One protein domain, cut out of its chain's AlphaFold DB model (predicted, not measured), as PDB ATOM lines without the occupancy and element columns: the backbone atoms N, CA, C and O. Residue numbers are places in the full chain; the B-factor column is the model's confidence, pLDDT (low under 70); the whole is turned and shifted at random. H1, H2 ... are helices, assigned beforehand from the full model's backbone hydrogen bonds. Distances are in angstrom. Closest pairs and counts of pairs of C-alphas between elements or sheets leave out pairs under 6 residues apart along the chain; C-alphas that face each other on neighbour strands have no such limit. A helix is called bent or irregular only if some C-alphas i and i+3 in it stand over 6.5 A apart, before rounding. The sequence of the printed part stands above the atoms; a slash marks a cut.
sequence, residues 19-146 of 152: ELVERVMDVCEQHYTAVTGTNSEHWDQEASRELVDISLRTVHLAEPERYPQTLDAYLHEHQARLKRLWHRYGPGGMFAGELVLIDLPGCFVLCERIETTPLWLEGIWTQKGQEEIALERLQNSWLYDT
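What this domain is: This is residues 19 to 146 of the 152 residues of an uncharacterized protein of Streptomyces scabiei (strain 87.22) (UniProt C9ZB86). H6 lies in the middle of a helical body, with H1 and H3 side by side on one side of it and H7 and H8 on the other. H2 runs alongside H6, H4 packs on residues 31 to 36 of H1, and the short H5 packs on H8. The printed part has 128 residues with eight named helices, H1 to H8 in order, and no named strand: all helix, mostly crossed. It is compact, with a radius of gyration of the C-alphas of 13.4 A and spans of 40 by 27 by 26 A.

How they stand to each other: H1, residues 19 to 36, touches H3, residues 64 to 77, at a shallow tilt of 7 degrees, the same way; their closest C-alphas, of Val 24 and Pro 68, are 5.3 A apart. H2, residues 45 to 56, touches H6, residues 107 to 116, at a shallow tilt of 12 degrees, the same way; the closest C-alphas, of Ser 55 and Leu 110, are 6.3 A apart. H4, residues 79 to 89, touches residues 31 to 36 of H1 alone, closest at the C-alphas of Val 35 and Lys 83, 5.4 A. H5, residues 100 to 103, touches residues 134 to 138 of H8, residues 132 to 145, alone, closest at the C-alphas of Leu 101 and Ala 134, 6.8 A. H7, residues 118 to 127, and H8 form a helical hairpin and only just touch, with 3 pairs of C-alphas within 8 A, the closest those of Thr 126 and Glu 132, 6.7 A. Every O i to N i+4 pair is within hydrogen-bond range in H1, H2, H4, H7 and H8, against 8 of 10 in H3 and 5 of 6 in H6; H5 is too short for one.

Where its parts are: H1 begins at C-alpha 19 (234.509, 265.894, 239.473) and is 25.3 A long. H3, 20.3 A, is irregular: C-alphas 65 and 68 are 7.1 A apart. H8, 18.9 A, ends at C-alpha 145 (266.988, 258.228, 244.645).

The domain as a whole: The C-alphas farthest apart, of Ala 62 and Gly 92, are 41.2 A apart. The printed part has no cut and no long link. Mean pLDDT of the printed part is 92.9; residues 61 to 62 are under 70.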
ATOM      1  N   GLU A  19     234.014 264.627 240.032       92.25
ATOM      2  CA  GLU A  19     234.509 265.894 239.473       92.25
ATOM      3  C   GLU A  19     235.912 266.261 239.986       92.25
ATOM      4  O   GLU A  19     236.750 266.738 239.225       92.25
ATOM      5  N   LEU A  20     236.191 266.017 241.269       93.38
ATOM      6  CA  LEU A  20     237.515 266.257 241.843       93.38
ATOM      7  C   LEU A  20     238.551 265.273 241.292       93.38
ATOM      8  O   LEU A  20     239.663 265.694 240.985       93.38
ATOM      9  N   VAL A  21     238.181 263.995 241.151       95.06
ATOM     10  CA  VAL A  21     239.051 262.971 240.551       95.06
ATOM     11  C   VAL A  21     239.456 263.391 239.139       95.06
ATOM     12  O   VAL A  21     240.648 263.439 238.853       95.06
ATOM     13  N   GLU A  22     238.500 263.784 238.292       95.56
ATOM     14  CA  GLU A  22     238.807 264.209 236.920       95.56
ATOM     15  C   GLU A  22     239.664 265.485 236.891       95.56
ATOM     16  O   GLU A  22     240.647 265.544 236.160       95.56
ATOM     17  N   ARG A  23     239.393 266.476 237.752       96.62
ATOM     18  CA  ARG A  23     240.227 267.693 237.820       96.62
ATOM     19  C   ARG A  23     241.667 267.414 238.246       96.62
ATOM     20  O   ARG A  23     242.575 268.113 237.808       96.62
ATOM     21  N   VAL A  24     241.884 266.442 239.131       97.06
ATOM     22  CA  VAL A  24     243.236 266.015 239.520       97.06
ATOM     23  C   VAL A  24     243.887 265.199 238.410       97.06
ATOM     24  O   VAL A  24     245.069 265.395 238.143       97.06
ATOM     25  N   MET A  25     243.126 264.339 237.733       97.38
ATOM     26  CA  MET A  25     243.600 263.605 236.560       97.38
ATOM     27  C   MET A  25     244.077 264.550 235.454       97.38
ATOM     28  O   MET A  25     245.168 264.327 234.939       97.38
ATOM     29  N   ASP A  26     243.345 265.628 235.158       97.00
ATOM     30  CA  ASP A  26     243.748 266.636 234.166       97.00
ATOM     31  C   ASP A  26     245.114 267.262 234.508       97.00
ATOM     32  O   ASP A  26     245.987 267.396 233.646       97.00
ATOM     33  N   VAL A  27     245.326 267.609 235.785       97.75
ATOM     34  CA  VAL A  27     246.608 268.146 236.276       97.75
ATOM     35  C   VAL A  27     247.714 267.099 236.136       97.75
ATOM     36  O   VAL A  27     248.788 267.398 235.609       97.75
ATOM     37  N   CYS A  28     247.461 265.864 236.572       97.31
ATOM     38  CA  CYS A  28     248.425 264.775 236.468       97.31
ATOM     39  C   CYS A  28     248.800 264.484 235.016       97.31
ATOM     40  O   CYS A  28     249.986 264.387 234.729       97.31
ATOM     41  N   GLU A  29     247.839 264.383 234.096       96.75
ATOM     42  CA  GLU A  29     248.094 264.112 232.678       96.75
ATOM     43  C   GLU A  29     248.953 265.212 232.049       96.75
ATOM     44  O   GLU A  29     249.969 264.909 231.423       96.75
ATOM     45  N   GLN A  30     248.609 266.485 232.278       97.06
ATOM     46  CA  GLN A  30     249.381 267.612 231.758       97.06
ATOM     47  C   GLN A  30     250.852 267.547 232.195       97.06
ATOM     48  O   GLN A  30     251.765 267.684 231.373       97.06
ATOM     49  N   HIS A  31     251.091 267.339 233.491       97.75
ATOM     50  CA  HIS A  31     252.446 267.249 234.035       97.75
ATOM     51  C   HIS A  31     253.159 265.981 233.592       97.75
ATOM     52  O   HIS A  31     254.346 266.026 233.270       97.75
ATOM     53  N   TYR A  32     252.447 264.859 233.543       96.56
ATOM     54  CA  TYR A  32     252.999 263.579 233.133       96.56
ATOM     55  C   TYR A  32     253.501 263.663 231.697       96.56
ATOM     56  O   TYR A  32     254.682 263.426 231.459       96.56
ATOM     57  N   THR A  33     252.693 264.171 230.764       96.31
ATOM     58  CA  THR A  33     253.133 264.438 229.388       96.31
ATOM     59  C   THR A  33     254.340 265.377 229.332       96.31
ATOM     60  O   THR A  33     255.262 265.143 228.550       96.31
ATOM     61  N   ALA A  34     254.396 266.413 230.173       96.06
ATOM     62  CA  ALA A  34     255.543 267.325 230.223       96.06
ATOM     63  C   ALA A  34     256.832 266.681 230.783       96.06
ATOM     64  O   ALA A  34     257.938 267.169 230.510       96.06
ATOM     65  N   VAL A  35     256.711 265.622 231.586       95.31
ATOM     66  CA  VAL A  35     257.831 264.868 232.169       95.31
ATOM     67  C   VAL A  35     258.285 263.742 231.241       95.31
ATOM     68  O   VAL A  35     259.488 263.573 231.043       95.31
ATOM     69  N   THR A  36     257.343 262.997 230.667       93.81
ATOM     70  CA  THR A  36     257.604 261.731 229.972       93.81
ATOM     71  C   THR A  36     257.573 261.845 228.449       93.81
ATOM     72  O   THR A  36     258.164 261.016 227.759       93.81
ATOM     73  N   GLY A  37     256.882 262.854 227.911       91.94
ATOM     74  CA  GLY A  37     256.559 262.963 226.489       91.94
ATOM     75  C   GLY A  37     255.468 261.994 226.013       91.94
ATOM     76  O   GLY A  37     255.212 261.932 224.812       91.94
ATOM     77  N   THR A  38     254.830 261.239 226.915       86.62
ATOM     78  CA  THR A  38     253.752 260.286 226.597       86.62
ATOM     79  C   THR A  38     252.368 260.909 226.799       86.62
ATOM     80  O   THR A  38     252.214 261.856 227.566       86.62
ATOM     81  N   ASN A  39     251.343 260.359 226.147       84.25
ATOM     82  CA  ASN A  39     249.944 260.792 226.259       84.25
ATOM     83  C   ASN A  39     249.050 259.675 226.848       84.25
ATOM     84  O   ASN A  39     249.537 258.583 227.148       84.25
ATOM     85  N   SER A  40     247.751 259.948 226.979       78.19
ATOM     86  CA  SER A  40     246.708 259.041 227.489       78.19
ATOM     87  C   SER A  40     246.442 257.768 226.686       78.19
ATOM     88  O   SER A  40     245.697 256.906 227.147       78.19
ATOM     89  N   GLU A  41     247.067 257.592 225.521       85.62
ATOM     90  CA  GLU A  41     247.007 256.343 224.752       85.62
ATOM     91  C   GLU A  41     248.040 255.312 225.241       85.62
ATOM     92  O   GLU A  41     247.995 254.150 224.837       85.62
ATOM     93  N   HIS A  42     248.978 255.722 226.103       86.50
ATOM     94  CA  HIS A  42     250.125 254.911 226.522       86.50
ATOM     95  C   HIS A  42     250.054 254.390 227.964       86.50
ATOM     96  O   HIS A  42     250.980 253.707 228.394       86.50
ATOM     97  N   TRP A  43     248.987 254.687 228.704       92.50
ATOM     98  CA  TRP A  43     248.801 254.237 230.085       92.50
ATOM     99  C   TRP A  43     247.345 253.862 230.363       92.50
ATOM    100  O   TRP A  43     246.430 254.249 229.636       92.50
ATOM    101  N   ASP A  44     247.133 253.074 231.417       94.88
ATOM    102  CA  ASP A  44     245.809 252.603 231.814       94.88
ATOM    103  C   ASP A  44     245.036 253.713 232.543       94.88
ATOM    104  O   ASP A  44     245.403 254.148 233.641       94.88
ATOM    105  N   GLN A  45     243.957 254.190 231.916       94.25
ATOM    106  CA  GLN A  45     243.159 255.283 232.461       94.25
ATOM    107  C   GLN A  45     242.379 254.908 233.716       94.25
ATOM    108  O   GLN A  45     242.169 255.763 234.575       94.25
ATOM    109  N   GLU A  46     241.925 253.662 233.813       95.38
ATOM    110  CA  GLU A  46     241.163 253.190 234.965       95.38
ATOM    111  C   GLU A  46     242.094 253.030 236.165       95.38
ATOM    112  O   GLU A  46     241.813 253.585 237.227       95.38
ATOM    113  N   ALA A  47     243.259 252.409 235.962       95.06
ATOM    114  CA  ALA A  47     244.267 252.266 237.006       95.06
ATOM    115  C   ALA A  47     244.781 253.632 237.494       95.06
ATOM    116  O   ALA A  47     244.910 253.860 238.696       95.06
ATOM    117  N   SER A  48     245.026 254.589 236.589       96.44
ATOM    118  CA  SER A  48     245.447 255.935 237.002       96.44
ATOM    119  C   SER A  48     244.358 256.668 237.793       96.44
ATOM    120  O   SER A  48     244.670 257.319 238.792       96.44
ATOM    121  N   ARG A  49     243.084 256.555 237.390       96.12
ATOM    122  CA  ARG A  49     241.955 257.119 238.150       96.12
ATOM    123  C   ARG A  49     241.830 256.485 239.529       96.12
ATOM    124  O   ARG A  49     241.582 257.204 240.493       96.12
ATOM    125  N   GLU A  50     242.030 255.174 239.634       95.38
ATOM    126  CA  GLU A  50     242.027 254.466 240.914       95.38
ATOM    127  C   GLU A  50     243.119 255.008 241.846       95.38
ATOM    128  O   GLU A  50     242.829 255.345 242.995       95.38
ATOM    129  N   LEU A  51     244.348 255.198 241.352       95.50
ATOM    130  CA  LEU A  51     245.419 255.807 242.149       95.50
ATOM    131  C   LEU A  51     245.050 257.210 242.644       95.50
ATOM    132  O   LEU A  51     245.331 257.552 243.796       95.50
ATOM    133  N   VAL A  52     244.408 258.018 241.797       96.31
ATOM    134  CA  VAL A  52     243.936 259.353 242.178       96.31
ATOM    135  C   VAL A  52     242.823 259.276 243.227       96.31
ATOM    136  O   VAL A  52     242.905 260.005 244.213       96.31
ATOM    137  N   ASP A  53     241.832 258.388 243.083       94.81
ATOM    138  CA  ASP A  53     240.771 258.181 244.087       94.81
ATOM    139  C   ASP A  53     241.359 257.807 245.451       94.81
ATOM    140  O   ASP A  53     241.038 258.425 246.468       94.81
ATOM    141  N   ILE A  54     242.267 256.826 245.468       93.50
ATOM    142  CA  ILE A  54     242.934 256.353 246.683       93.50
ATOM    143  C   ILE A  54     243.716 257.496 247.336       93.50
ATOM    144  O   ILE A  54     243.566 257.738 248.534       93.50
ATOM    145  N   SER A  55     244.497 258.235 246.548       93.19
ATOM    146  CA  SER A  55     245.294 259.364 247.043       93.19
ATOM    147  C   SER A  55     244.417 260.497 247.577       93.19
ATOM    148  O   SER A  55     244.712 261.089 248.610       93.19
ATOM    149  N   LEU A  56     243.297 260.792 246.917       93.44
ATOM    150  CA  LEU A  56     242.382 261.854 247.332       93.44
ATOM    151  C   LEU A  56     241.688 261.568 248.665       93.44
ATOM    152  O   LEU A  56     241.310 262.504 249.368       93.44
ATOM    153  N   ARG A  57     241.572 260.302 249.073       91.88
ATOM    154  CA  ARG A  57     241.051 259.938 250.402       91.88
ATOM    155  C   ARG A  57     241.987 260.341 251.545       91.88
ATOM    156  O   ARG A  57     241.554 260.338 252.696       91.88
ATOM    157  N   THR A  58     243.235 260.708 251.252       90.38
ATOM    158  CA  THR A  58     244.169 261.277 252.236       90.38
ATOM    159  C   THR A  58     244.111 262.808 252.278       90.38
ATOM    160  O   THR A  58     244.801 263.423 253.092       90.38
ATOM    161  N   VAL A  59     243.328 263.448 251.401       85.06
ATOM    162  CA  VAL A  59     243.163 264.906 251.370       85.06
ATOM    163  C   VAL A  59     242.134 265.324 252.413       85.06
ATOM    164  O   VAL A  59     241.050 264.750 252.528       85.06
ATOM    165  N   HIS A  60     242.464 266.359 253.187       76.56
ATOM    166  CA  HIS A  60     241.564 266.860 254.217       76.56
ATOM    167  C   HIS A  60     240.274 267.406 253.588       76.56
ATOM    168  O   HIS A  60     240.314 268.265 252.707       76.56
ATOM    169  N   LEU A  61     239.119 267.018 254.136       65.56
ATOM    170  CA  LEU A  61     237.775 267.426 253.686       65.56
ATOM    171  C   LEU A  61     237.517 268.947 253.669       65.56
ATOM    172  O   LEU A  61     236.484 269.385 253.178       65.56
ATOM    173  N   ALA A  62     238.435 269.755 254.204       60.25
ATOM    174  CA  ALA A  62     238.308 271.211 254.272       60.25
ATOM    175  C   ALA A  62     238.954 271.923 253.072       60.25
ATOM    176  O   ALA A  62     238.716 273.110 252.868       60.25
ATOM    177  N   GLU A  63     239.774 271.212 252.291       73.25
ATOM    178  CA  GLU A  63     240.520 271.749 251.155       73.25
ATOM    179  C   GLU A  63     240.400 270.962 249.820       73.25
ATOM    180  O   GLU A  63     241.209 271.244 248.931       73.25
ATOM    181  N   PRO A  64     239.417 270.052 249.577       75.88
ATOM    182  CA  PRO A  64     239.384 269.277 248.330       75.88
ATOM    183  C   PRO A  64     239.320 270.164 247.081       75.88
ATOM    184  O   PRO A  64     239.955 269.888 246.074       75.88
ATOM    185  N   GLU A  65     238.597 271.280 247.154       80.38
ATOM    186  CA  GLU A  65     238.377 272.190 246.024       80.38
ATOM    187  C   GLU A  65     239.643 272.939 245.581       80.38
ATOM    188  O   GLU A  65     239.736 273.348 244.419       80.38
ATOM    189  N   ARG A  66     240.591 273.126 246.513       90.06
ATOM    190  CA  ARG A  66     241.892 273.781 246.294       90.06
ATOM    191  C   ARG A  66     242.995 272.793 245.937       90.06
ATOM    192  O   ARG A  66     244.049 273.203 245.456       90.06
ATOM    193  N   TYR A  67     242.761 271.510 246.193       93.62
ATOM    194  CA  TYR A  67     243.758 270.472 246.012       93.62
ATOM    195  C   TYR A  67     244.347 270.423 244.595       93.62
ATOM    196  O   TYR A  67     245.571 270.375 244.498       93.62
ATOM    197  N   PRO A  68     243.565 270.535 243.497       95.56
ATOM    198  CA  PRO A  68     244.140 270.542 242.153       95.56
ATOM    199  C   PRO A  68     245.151 271.676 241.936       95.56
ATOM    200  O   PRO A  68     246.174 271.466 241.296       95.56
ATOM    201  N   GLN A  69     244.901 272.868 242.493       94.88
ATOM    202  CA  GLN A  69     245.826 274.000 242.382       94.88
ATOM    203  C   GLN A  69     247.076 273.810 243.243       94.88
ATOM    204  O   GLN A  69     248.175 274.154 242.812       94.88
ATOM    205  N   THR A  70     246.922 273.258 244.448       94.50
ATOM    206  CA  THR A  70     248.060 272.909 245.309       94.50
ATOM    207  C   THR A  70     248.945 271.856 244.644       94.50
ATOM    208  O   THR A  70     250.165 272.000 244.639       94.50
ATOM    209  N   LEU A  71     248.334 270.833 244.041       97.19
ATOM    210  CA  LEU A  71     249.041 269.788 243.312       97.19
ATOM    211  C   LEU A  71     249.769 270.356 242.089       97.19
ATOM    212  O   LEU A  71     250.948 270.079 241.913       97.19
ATOM    213  N   ASP A  72     249.109 271.183 241.273       97.75
ATOM    214  CA  ASP A  72     249.739 271.812 240.104       97.75
ATOM    215  C   ASP A  72     250.985 272.629 240.485       97.75
ATOM    216  O   ASP A  72     252.033 272.512 239.843       97.75
ATOM    217  N   ALA A  73     250.904 273.405 241.572       97.38
ATOM    218  CA  ALA A  73     252.038 274.162 242.091       97.38
ATOM    219  C   ALA A  73     253.181 273.244 242.560       97.38
ATOM    220  O   ALA A  73     254.335 273.471 242.194       97.38
ATOM    221  N   TYR A  74     252.861 272.185 243.313       97.00
ATOM    222  CA  TYR A  74     253.845 271.200 243.763       97.00
ATOM    223  C   TYR A  74     254.555 270.521 242.585       97.00
ATOM    224  O   TYR A  74     255.783 270.436 242.571       97.00
ATOM    225  N   LEU A  75     253.805 270.069 241.575       97.50
ATOM    226  CA  LEU A  75     254.363 269.373 240.412       97.50
ATOM    227  C   LEU A  75     255.223 270.297 239.546       97.50
ATOM    228  O   LEU A  75     256.263 269.866 239.048       97.50
ATOM    229  N   HIS A  76     254.848 271.573 239.428       97.56
ATOM    230  CA  HIS A  76     255.698 272.587 238.803       97.56
ATOM    231  C   HIS A  76     257.031 272.753 239.544       97.56
ATOM    232  O   HIS A  76     258.089 272.742 238.914       97.56
ATOM    233  N   GLU A  77     256.998 272.879 240.872       97.00
ATOM    234  CA  GLU A  77     258.203 273.013 241.698       97.00
ATOM    235  C   GLU A  77     259.105 271.770 241.603       97.00
ATOM    236  O   GLU A  77     260.326 271.876 241.490       97.00
ATOM    237  N   HIS A  78     258.501 270.582 241.555       96.38
ATOM    238  CA  HIS A  78     259.204 269.300 241.582       96.38
ATOM    239  C   HIS A  78     259.476 268.711 240.191       96.38
ATOM    240  O   HIS A  78     259.999 267.597 240.080       96.38
ATOM    241  N   GLN A  79     259.197 269.449 239.111       95.88
ATOM    242  CA  GLN A  79     259.276 268.940 237.739       95.88
ATOM    243  C   GLN A  79     260.654 268.348 237.397       95.88
ATOM    244  O   GLN A  79     260.749 267.304 236.750       95.88
ATOM    245  N   ALA A  80     261.744 268.990 237.831       95.44
ATOM    246  CA  ALA A  80     263.101 268.496 237.585       95.44
ATOM    247  C   ALA A  80     263.363 267.147 238.279       95.44
ATOM    248  O   ALA A  80     264.001 266.263 237.704       95.44
ATOM    249  N   ARG A  81     262.835 266.970 239.494       95.69
ATOM    250  CA  ARG A  81     262.950 265.735 240.274       95.69
ATOM    251  C   ARG A  81     262.115 264.609 239.666       95.69
ATOM    252  O   ARG A  81     262.623 263.503 239.506       95.69
ATOM    253  N   LEU A  82     260.897 264.912 239.216       96.56
ATOM    254  CA  LEU A  82     260.037 263.975 238.481       96.56
ATOM    255  C   LEU A  82     260.697 263.501 237.177       96.56
ATOM    256  O   LEU A  82     260.687 262.310 236.878       96.56
ATOM    257  N   LYS A  83     261.363 264.399 236.436       95.94
ATOM    258  CA  LYS A  83     262.149 264.026 235.246       95.94
ATOM    259  C   LYS A  83     263.303 263.084 235.570       95.94
ATOM    260  O   LYS A  83     263.545 262.160 234.800       95.94
ATOM    261  N   ARG A  84     264.003 263.279 236.692       95.19
ATOM    262  CA  ARG A  84     265.049 262.342 237.139       95.19
ATOM    263  C   ARG A  84     264.468 260.976 237.491       95.19
ATOM    264  O   ARG A  84     265.033 259.968 237.075       95.19
ATOM    265  N   LEU A  85     263.335 260.947 238.198       95.56
ATOM    266  CA  LEU A  85     262.626 259.708 238.516       95.56
ATOM    267  C   LEU A  85     262.261 258.949 237.230       95.56
ATOM    268  O   LEU A  85     262.630 257.785 237.079       95.56
ATOM    269  N   TRP A  86     261.627 259.632 236.270       95.38
ATOM    270  CA  TRP A  86     261.243 259.044 234.984       95.38
ATOM    271  C   TRP A  86     262.445 258.587 234.159       95.38
ATOM    272  O   TRP A  86     262.447 257.486 233.624       95.38
ATOM    273  N   HIS A  87     263.507 259.390 234.089       94.12
ATOM    274  CA  HIS A  87     264.720 259.012 233.366       94.12
ATOM    275  C   HIS A  87     265.364 257.733 233.926       94.12
ATOM    276  O   HIS A  87     265.958 256.952 233.186       94.12
ATOM    277  N   ARG A  88     265.253 257.521 235.241       94.69
ATOM    278  CA  ARG A  88     265.868 256.394 235.939       94.69
ATOM    279  C   ARG A  88     265.035 255.117 235.861       94.69
ATOM    280  O   ARG A  88     265.606 254.055 235.608       94.69
ATOM    281  N   TYR A  89     263.727 255.231 236.076       95.12
ATOM    282  CA  TYR A  89     262.818 254.094 236.263       95.12
ATOM    283  C   TYR A  89     261.798 253.905 235.137       95.12
ATOM    284  O   TYR A  89     261.202 252.835 235.032       95.12
ATOM    285  N   GLY A  90     261.601 254.916 234.294       91.75
ATOM    286  CA  GLY A  90     260.740 254.828 233.123       91.75
ATOM    287  C   GLY A  90     261.355 253.981 231.998       91.75
ATOM    288  O   GLY A  90     262.490 253.497 232.101       91.75
ATOM    289  N   PRO A  91     260.626 253.804 230.885       89.81
ATOM    290  CA  PRO A  91     261.078 253.024 229.741       89.81
ATOM    291  C   PRO A  91     262.442 253.487 229.209       89.81
ATOM    292  O   PRO A  91     262.647 254.658 228.893       89.81
ATOM    293  N   GLY A  92     263.380 252.545 229.086       87.88
ATOM    294  CA  GLY A  92     264.752 252.822 228.641       87.88
ATOM    295  C   GLY A  92     265.688 253.368 229.729       87.88
ATOM    296  O   GLY A  92     266.863 253.592 229.439       87.88
ATOM    297  N   GLY A  93     265.197 253.555 230.956       91.31
ATOM    298  CA  GLY A  93     266.000 253.895 232.126       91.31
ATOM    299  C   GLY A  93     266.812 252.715 232.672       91.31
ATOM    300  O   GLY A  93     266.623 251.560 232.288       91.31
ATOM    301  N   MET A  94     267.728 253.016 233.596       92.19
ATOM    302  CA  MET A  94     268.618 252.025 234.224       92.19
ATOM    303  C   MET A  94     267.855 250.939 234.996       92.19
ATOM    304  O   MET A  94     268.284 249.789 235.005       92.19
ATOM    305  N   PHE A  95     266.734 251.307 235.616       92.12
ATOM    306  CA  PHE A  95     265.914 250.445 236.469       92.12
ATOM    307  C   PHE A  95     264.489 250.314 235.910       92.12
ATOM    308  O   PHE A  95     263.503 250.307 236.648       92.12
ATOM    309  N   ALA A  96     264.372 250.277 234.579       91.94
ATOM    310  CA  ALA A  96     263.087 250.184 233.896       91.94
ATOM    311  C   ALA A  96     262.266 248.979 234.393       91.94
ATOM    312  O   ALA A  96     262.758 247.850 234.428       91.94
ATOM    313  N   GLY A  97     261.002 249.223 234.751       88.50
ATOM    314  CA  GLY A  97     260.067 248.197 235.229       88.50
ATOM    315  C   GLY A  97     260.154 247.877 236.726       88.50
ATOM    316  O   GLY A  97     259.349 247.091 237.222       88.50
ATOM    317  N   GLU A  98     261.084 248.479 237.474       92.12
ATOM    318  CA  GLU A  98     261.171 248.257 238.925       92.12
ATOM    319  C   GLU A  98     260.113 249.045 239.720       92.12
ATOM    320  O   GLU A  98     259.709 248.598 240.803       92.12
ATOM    321  N   LEU A  99     259.625 250.163 239.162       93.06
ATOM    322  CA  LEU A  99     258.594 251.037 239.736       93.06
ATOM    323  C   LEU A  99     257.317 251.044 238.894       93.06
ATOM    324  O   LEU A  99     257.051 251.998 238.177       93.06
ATOM    325  N   VAL A 100     256.486 250.014 239.028       92.31
ATOM    326  CA  VAL A 100     255.250 249.858 238.231       92.31
ATOM    327  C   VAL A 100     254.285 251.050 238.316       92.31
ATOM    328  O   VAL A 100     253.587 251.350 237.355       92.31
ATOM    329  N   LEU A 101     254.252 251.765 239.446       95.38
ATOM    330  CA  LEU A 101     253.371 252.923 239.613       95.38
ATOM    331  C   LEU A 101     253.791 254.102 238.727       95.38
ATOM    332  O   LEU A 101     252.933 254.900 238.366       95.38
ATOM    333  N   ILE A 102     255.076 254.212 238.359       95.00
ATOM    334  CA  ILE A 102     255.576 255.352 237.580       95.00
ATOM    335  C   ILE A 102     254.984 255.408 236.172       95.00
ATOM    336  O   ILE A 102     254.979 256.474 235.573       95.00
ATOM    337  N   ASP A 103     254.456 254.290 235.671       93.56
ATOM    338  CA  ASP A 103     253.840 254.195 234.349       93.56
ATOM    339  C   ASP A 103     252.464 254.887 234.283       93.56
ATOM    340  O   ASP A 103     251.908 255.061 233.196       93.56
ATOM    341  N   LEU A 104     251.916 255.302 235.432       96.00
ATOM    342  CA  LEU A 104     250.602 255.925 235.556       96.00
ATOM    343  C   LEU A 104     250.725 257.383 236.033       96.00
ATOM    344  O   LEU A 104     251.380 257.631 237.050       96.00
ATOM    345  N   PRO A 105     250.025 258.353 235.411       96.19
ATOM    346  CA  PRO A 105     250.013 259.747 235.870       96.19
ATOM    347  C   PRO A 105     249.612 259.919 237.339       96.19
ATOM    348  O   PRO A 105     250.117 260.808 238.024       96.19
ATOM    349  N   GLY A 106     248.740 259.045 237.856       95.94
ATOM    350  CA  GLY A 106     248.326 259.037 239.259       95.94
ATOM    351  C   GLY A 106     249.483 258.930 240.263       95.94
ATOM    352  O   GLY A 106     249.338 259.379 241.402       95.94
ATOM    353  N   CYS A 107     250.662 258.433 239.861       96.56
ATOM    354  CA  CYS A 107     251.832 258.395 240.743       96.56
ATOM    355  C   CYS A 107     252.330 259.777 241.174       96.56
ATOM    356  O   CYS A 107     252.977 259.892 242.212       96.56
ATOM    357  N   PHE A 108     252.009 260.836 240.430       97.25
ATOM    358  CA  PHE A 108     252.399 262.200 240.784       97.25
ATOM    359  C   PHE A 108     251.668 262.687 242.036       97.25
ATOM    360  O   PHE A 108     252.268 263.353 242.880       97.25
ATOM    361  N   VAL A 109     250.413 262.264 242.209       96.94
ATOM    362  CA  VAL A 109     249.664 262.489 243.448       96.94
ATOM    363  C   VAL A 109     250.318 261.725 244.596       96.94
ATOM    364  O   VAL A 109     250.542 262.295 245.658       96.94
ATOM    365  N   LEU A 110     250.696 260.462 244.370       96.94
ATOM    366  CA  LEU A 110     251.377 259.653 245.382       96.94
ATOM    367  C   LEU A 110     252.699 260.285 245.824       96.94
ATOM    368  O   LEU A 110     252.944 260.353 247.022       96.94
ATOM    369  N   CYS A 111     253.519 260.793 244.899       97.00
ATOM    370  CA  CYS A 111     254.784 261.462 245.229       97.00
ATOM    371  C   CYS A 111     254.569 262.633 246.196       97.00
ATOM    372  O   CYS A 111     255.301 262.784 247.168       97.00
ATOM    373  N   GLU A 112     253.545 263.447 245.949       96.31
ATOM    374  CA  GLU A 112     253.202 264.573 246.814       96.31
ATOM    375  C   GLU A 112     252.649 264.110 248.172       96.31
ATOM    376  O   GLU A 112     253.074 264.586 249.227       96.31
ATOM    377  N   ARG A 113     251.763 263.109 248.174       95.62
ATOM    378  CA  ARG A 113     251.187 262.538 249.401       95.62
ATOM    379  C   ARG A 113     252.217 261.805 250.265       95.62
ATOM    380  O   ARG A 113     252.081 261.827 251.487       95.62
ATOM    381  N   ILE A 114     253.238 261.192 249.663       95.69
ATOM    382  CA  ILE A 114     254.380 260.575 250.356       95.69
ATOM    383  C   ILE A 114     255.130 261.620 251.194       95.69
ATOM    384  O   ILE A 114     255.570 261.315 252.300       95.69
ATOM    385  N   GLU A 115     255.262 262.855 250.710       93.12
ATOM    386  CA  GLU A 115     255.962 263.908 251.456       93.12
ATOM    387  C   GLU A 115     255.085 264.568 252.515       93.12
ATOM    388  O   GLU A 115     255.562 264.905 253.599       93.12
ATOM    389  N   THR A 116     253.799 264.756 252.220       92.19
ATOM    390  CA  THR A 116     252.924 265.566 253.073       92.19
ATOM    391  C   THR A 116     252.119 264.750 254.077       92.19
ATOM    392  O   THR A 116     251.878 265.214 255.194       92.19
ATOM    393  N   THR A 117     251.700 263.535 253.719       93.00
ATOM    394  CA  THR A 117     250.812 262.686 254.532       93.00
ATOM    395  C   THR A 117     251.151 261.180 254.450       93.00
ATOM    396  O   THR A 117     250.237 260.378 254.244       93.00
ATOM    397  N   PRO A 118     252.417 260.747 254.650       93.19
ATOM    398  CA  PRO A 118     252.848 259.363 254.394       93.19
ATOM    399  C   PRO A 118     252.094 258.316 255.222       93.19
ATOM    400  O   PRO A 118     251.557 257.363 254.672       93.19
ATOM    401  N   LEU A 119     251.956 258.530 256.537       92.50
ATOM    402  CA  LEU A 119     251.287 257.568 257.427       92.50
ATOM    403  C   LEU A 119     249.800 257.373 257.089       92.50
ATOM    404  O   LEU A 119     249.248 256.293 257.285       92.50
ATOM    405  N   TRP A 120     249.135 258.425 256.600       92.56
ATOM    406  CA  TRP A 120     247.735 258.328 256.185       92.56
ATOM    407  C   TRP A 120     247.632 257.595 254.845       92.56
ATOM    408  O   TRP A 120     246.777 256.724 254.683       92.56
ATOM    409  N   LEU A 121     248.534 257.901 253.911       94.31
ATOM    410  CA  LEU A 121     248.609 257.216 252.629       94.31
ATOM    411  C   LEU A 121     248.817 255.710 252.806       94.31
ATOM    412  O   LEU A 121     248.035 254.946 252.253       94.31
ATOM    413  N   GLU A 122     249.779 255.294 253.629       94.25
ATOM    414  CA  GLU A 122     250.017 253.881 253.955       94.25
ATOM    415  C   GLU A 122     248.749 253.210 254.513       94.25
ATOM    416  O   GLU A 122     248.334 252.154 254.034       94.25
ATOM    417  N   GLY A 123     248.067 253.856 255.467       93.50
ATOM    418  CA  GLY A 123     246.832 253.327 256.051       93.50
ATOM    419  C   GLY A 123     245.706 253.124 255.030       93.50
ATOM    420  O   GLY A 123     245.058 252.075 255.022       93.50
ATOM    421  N   ILE A 124     245.482 254.104 254.148       93.94
ATOM    422  CA  ILE A 124     244.465 254.011 253.086       93.94
ATOM    423  C   ILE A 124     244.870 252.983 252.026       93.94
ATOM    424  O   ILE A 124     244.021 252.218 251.570       93.94
ATOM    425  N   TRP A 125     246.152 252.927 251.663       94.75
ATOM    426  CA  TRP A 125     246.695 251.981 250.689       94.75
ATOM    427  C   TRP A 125     246.451 250.531 251.118       94.75
ATOM    428  O   TRP A 125     245.834 249.758 250.379       94.75
ATOM    429  N   THR A 126     246.814 250.192 252.360       94.19
ATOM    430  CA  THR A 126     246.551 248.870 252.947       94.19
ATOM    431  C   THR A 126     245.050 248.596 253.061       94.19
ATOM    432  O   THR A 126     244.596 247.503 252.726       94.19
ATOM    433  N   GLN A 127     244.238 249.580 253.474       93.25
ATOM    434  CA  GLN A 127     242.779 249.416 253.554       93.25
ATOM    435  C   GLN A 127     242.147 249.087 252.191       93.25
ATOM    436  O   GLN A 127     241.166 248.344 252.127       93.25
ATOM    437  N   LYS A 128     242.695 249.640 251.106       91.81
ATOM    438  CA  LYS A 128     242.234 249.412 249.731       91.81
ATOM    439  C   LYS A 128     242.774 248.122 249.114       91.81
ATOM    440  O   LYS A 128     242.407 247.812 247.985       91.81
ATOM    441  N   GLY A 129     243.577 247.352 249.851       89.44
ATOM    442  CA  GLY A 129     244.118 246.073 249.392       89.44
ATOM    443  C   GLY A 129     245.147 246.217 248.273       89.44
ATOM    444  O   GLY A 129     245.356 245.269 247.521       89.44
ATOM    445  N   GLN A 130     245.758 247.397 248.153       92.62
ATOM    446  CA  GLN A 130     246.817 247.642 247.184       92.62
ATOM    447  C   GLN A 130     248.117 246.964 247.628       92.62
ATOM    448  O   GLN A 130     248.335 246.695 248.811       92.62
ATOM    449  N   GLU A 131     249.001 246.681 246.674       92.12
ATOM    450  CA  GLU A 131     250.257 245.993 246.959       92.12
ATOM    451  C   GLU A 131     251.211 246.914 247.740       92.12
ATOM    452  O   GLU A 131     251.654 247.945 247.228       92.12
ATOM    453  N   GLU A 132     251.535 246.563 248.988       90.69
ATOM    454  CA  GLU A 132     252.373 247.393 249.873       90.69
ATOM    455  C   GLU A 132     253.752 247.676 249.261       90.69
ATOM    456  O   GLU A 132     254.229 248.811 249.289       90.69
ATOM    457  N   ILE A 133     254.349 246.668 248.614       93.44
ATOM    458  CA  ILE A 133     255.675 246.783 247.997       93.44
ATOM    459  C   ILE A 133     255.705 247.831 246.875       93.44
ATOM    460  O   ILE A 133     256.743 248.450 246.645       93.44
ATOM    461  N   ALA A 134     254.591 248.045 246.167       94.31
ATOM    462  CA  ALA A 134     254.531 249.006 245.072       94.31
ATOM    463  C   ALA A 134     254.641 250.441 245.604       94.31
ATOM    464  O   ALA A 134     255.439 251.230 245.088       94.31
ATOM    465  N   LEU A 135     253.900 250.754 246.674       96.06
ATOM    466  CA  LEU A 135     253.979 252.051 247.343       96.06
ATOM    467  C   LEU A 135     255.338 252.247 248.021       96.06
ATOM    468  O   LEU A 135     255.955 253.293 247.836       96.06
ATOM    469  N   GLU A 136     255.839 251.234 248.735       95.62
ATOM    470  CA  GLU A 136     257.139 251.293 249.415       95.62
ATOM    471  C   GLU A 136     258.278 251.606 248.431       95.62
ATOM    472  O   GLU A 136     259.126 252.464 248.687       95.62
ATOM    473  N   ARG A 137     258.294 250.950 247.266       96.00
ATOM    474  CA  ARG A 137     259.306 251.201 246.232       96.00
ATOM    475  C   ARG A 137     259.224 252.613 245.667       96.00
ATOM    476  O   ARG A 137     260.266 253.252 245.498       96.00
ATOM    477  N   LEU A 138     258.014 253.106 245.390       96.44
ATOM    478  CA  LEU A 138     257.819 254.478 244.924       96.44
ATOM    479  C   LEU A 138     258.289 255.481 245.982       96.44
ATOM    480  O   LEU A 138     259.023 256.408 245.653       96.44
ATOM    481  N   GLN A 139     257.932 255.264 247.247       95.62
ATOM    482  CA  GLN A 139     258.344 256.093 248.377       95.62
ATOM    483  C   GLN A 139     259.859 256.138 248.538       95.62
ATOM    484  O   GLN A 139     260.428 257.227 248.604       95.62
ATOM    485  N   ASN A 140     260.526 254.984 248.545       94.75
ATOM    486  CA  ASN A 140     261.980 254.926 248.654       94.75
ATOM    487  C   ASN A 140     262.661 255.644 247.482       94.75
ATOM    488  O   ASN A 140     263.557 256.464 247.688       94.75
ATOM    489  N   SER A 141     262.184 255.407 246.261       94.88
ATOM    490  CA  SER A 141     262.763 256.023 245.066       94.88
ATOM    491  C   SER A 141     262.541 257.530 245.036       94.88
ATOM    492  O   SER A 141     263.448 258.300 244.716       94.88
ATOM    493  N   TRP A 142     261.343 257.974 245.411       95.50
ATOM    494  CA  TRP A 142     261.033 259.389 245.497       95.50
ATOM    495  C   TRP A 142     261.905 260.066 246.551       95.50
ATOM    496  O   TRP A 142     262.605 261.018 246.223       95.50
ATOM    497  N   LEU A 143     261.932 259.571 247.788       93.25
ATOM    498  CA  LEU A 143     262.606 260.245 248.901       93.25
ATOM    499  C   LEU A 143     264.139 260.183 248.835       93.25
ATOM    500  O   LEU A 143     264.788 261.118 249.303       93.25
ATOM    501  N   TYR A 144     264.720 259.126 248.260       90.88
ATOM    502  CA  TYR A 144     266.165 258.884 248.364       90.88
ATOM    503  C   TYR A 144     266.908 258.856 247.022       90.88
ATOM    504  O   TYR A 144     268.054 259.302 246.969       90.88
ATOM    505  N   ASP A 145     266.279 258.423 245.926       86.75
ATOM    506  CA  ASP A 145     266.988 258.228 244.645       86.75
ATOM    507  C   ASP A 145     266.917 259.425 243.692       86.75
ATOM    508  O   ASP A 145     267.582 259.441 242.651       86.75
ATOM    509  N   THR A 146     266.091 260.422 244.018       79.56
ATOM    510  CA  THR A 146     265.835 261.586 243.151       79.56
ATOM    511  C   THR A 146     266.330 262.912 243.726       79.56
ATOM    512  O   THR A 146     266.113 263.965 243.106       79.56
TER     513      THR A 146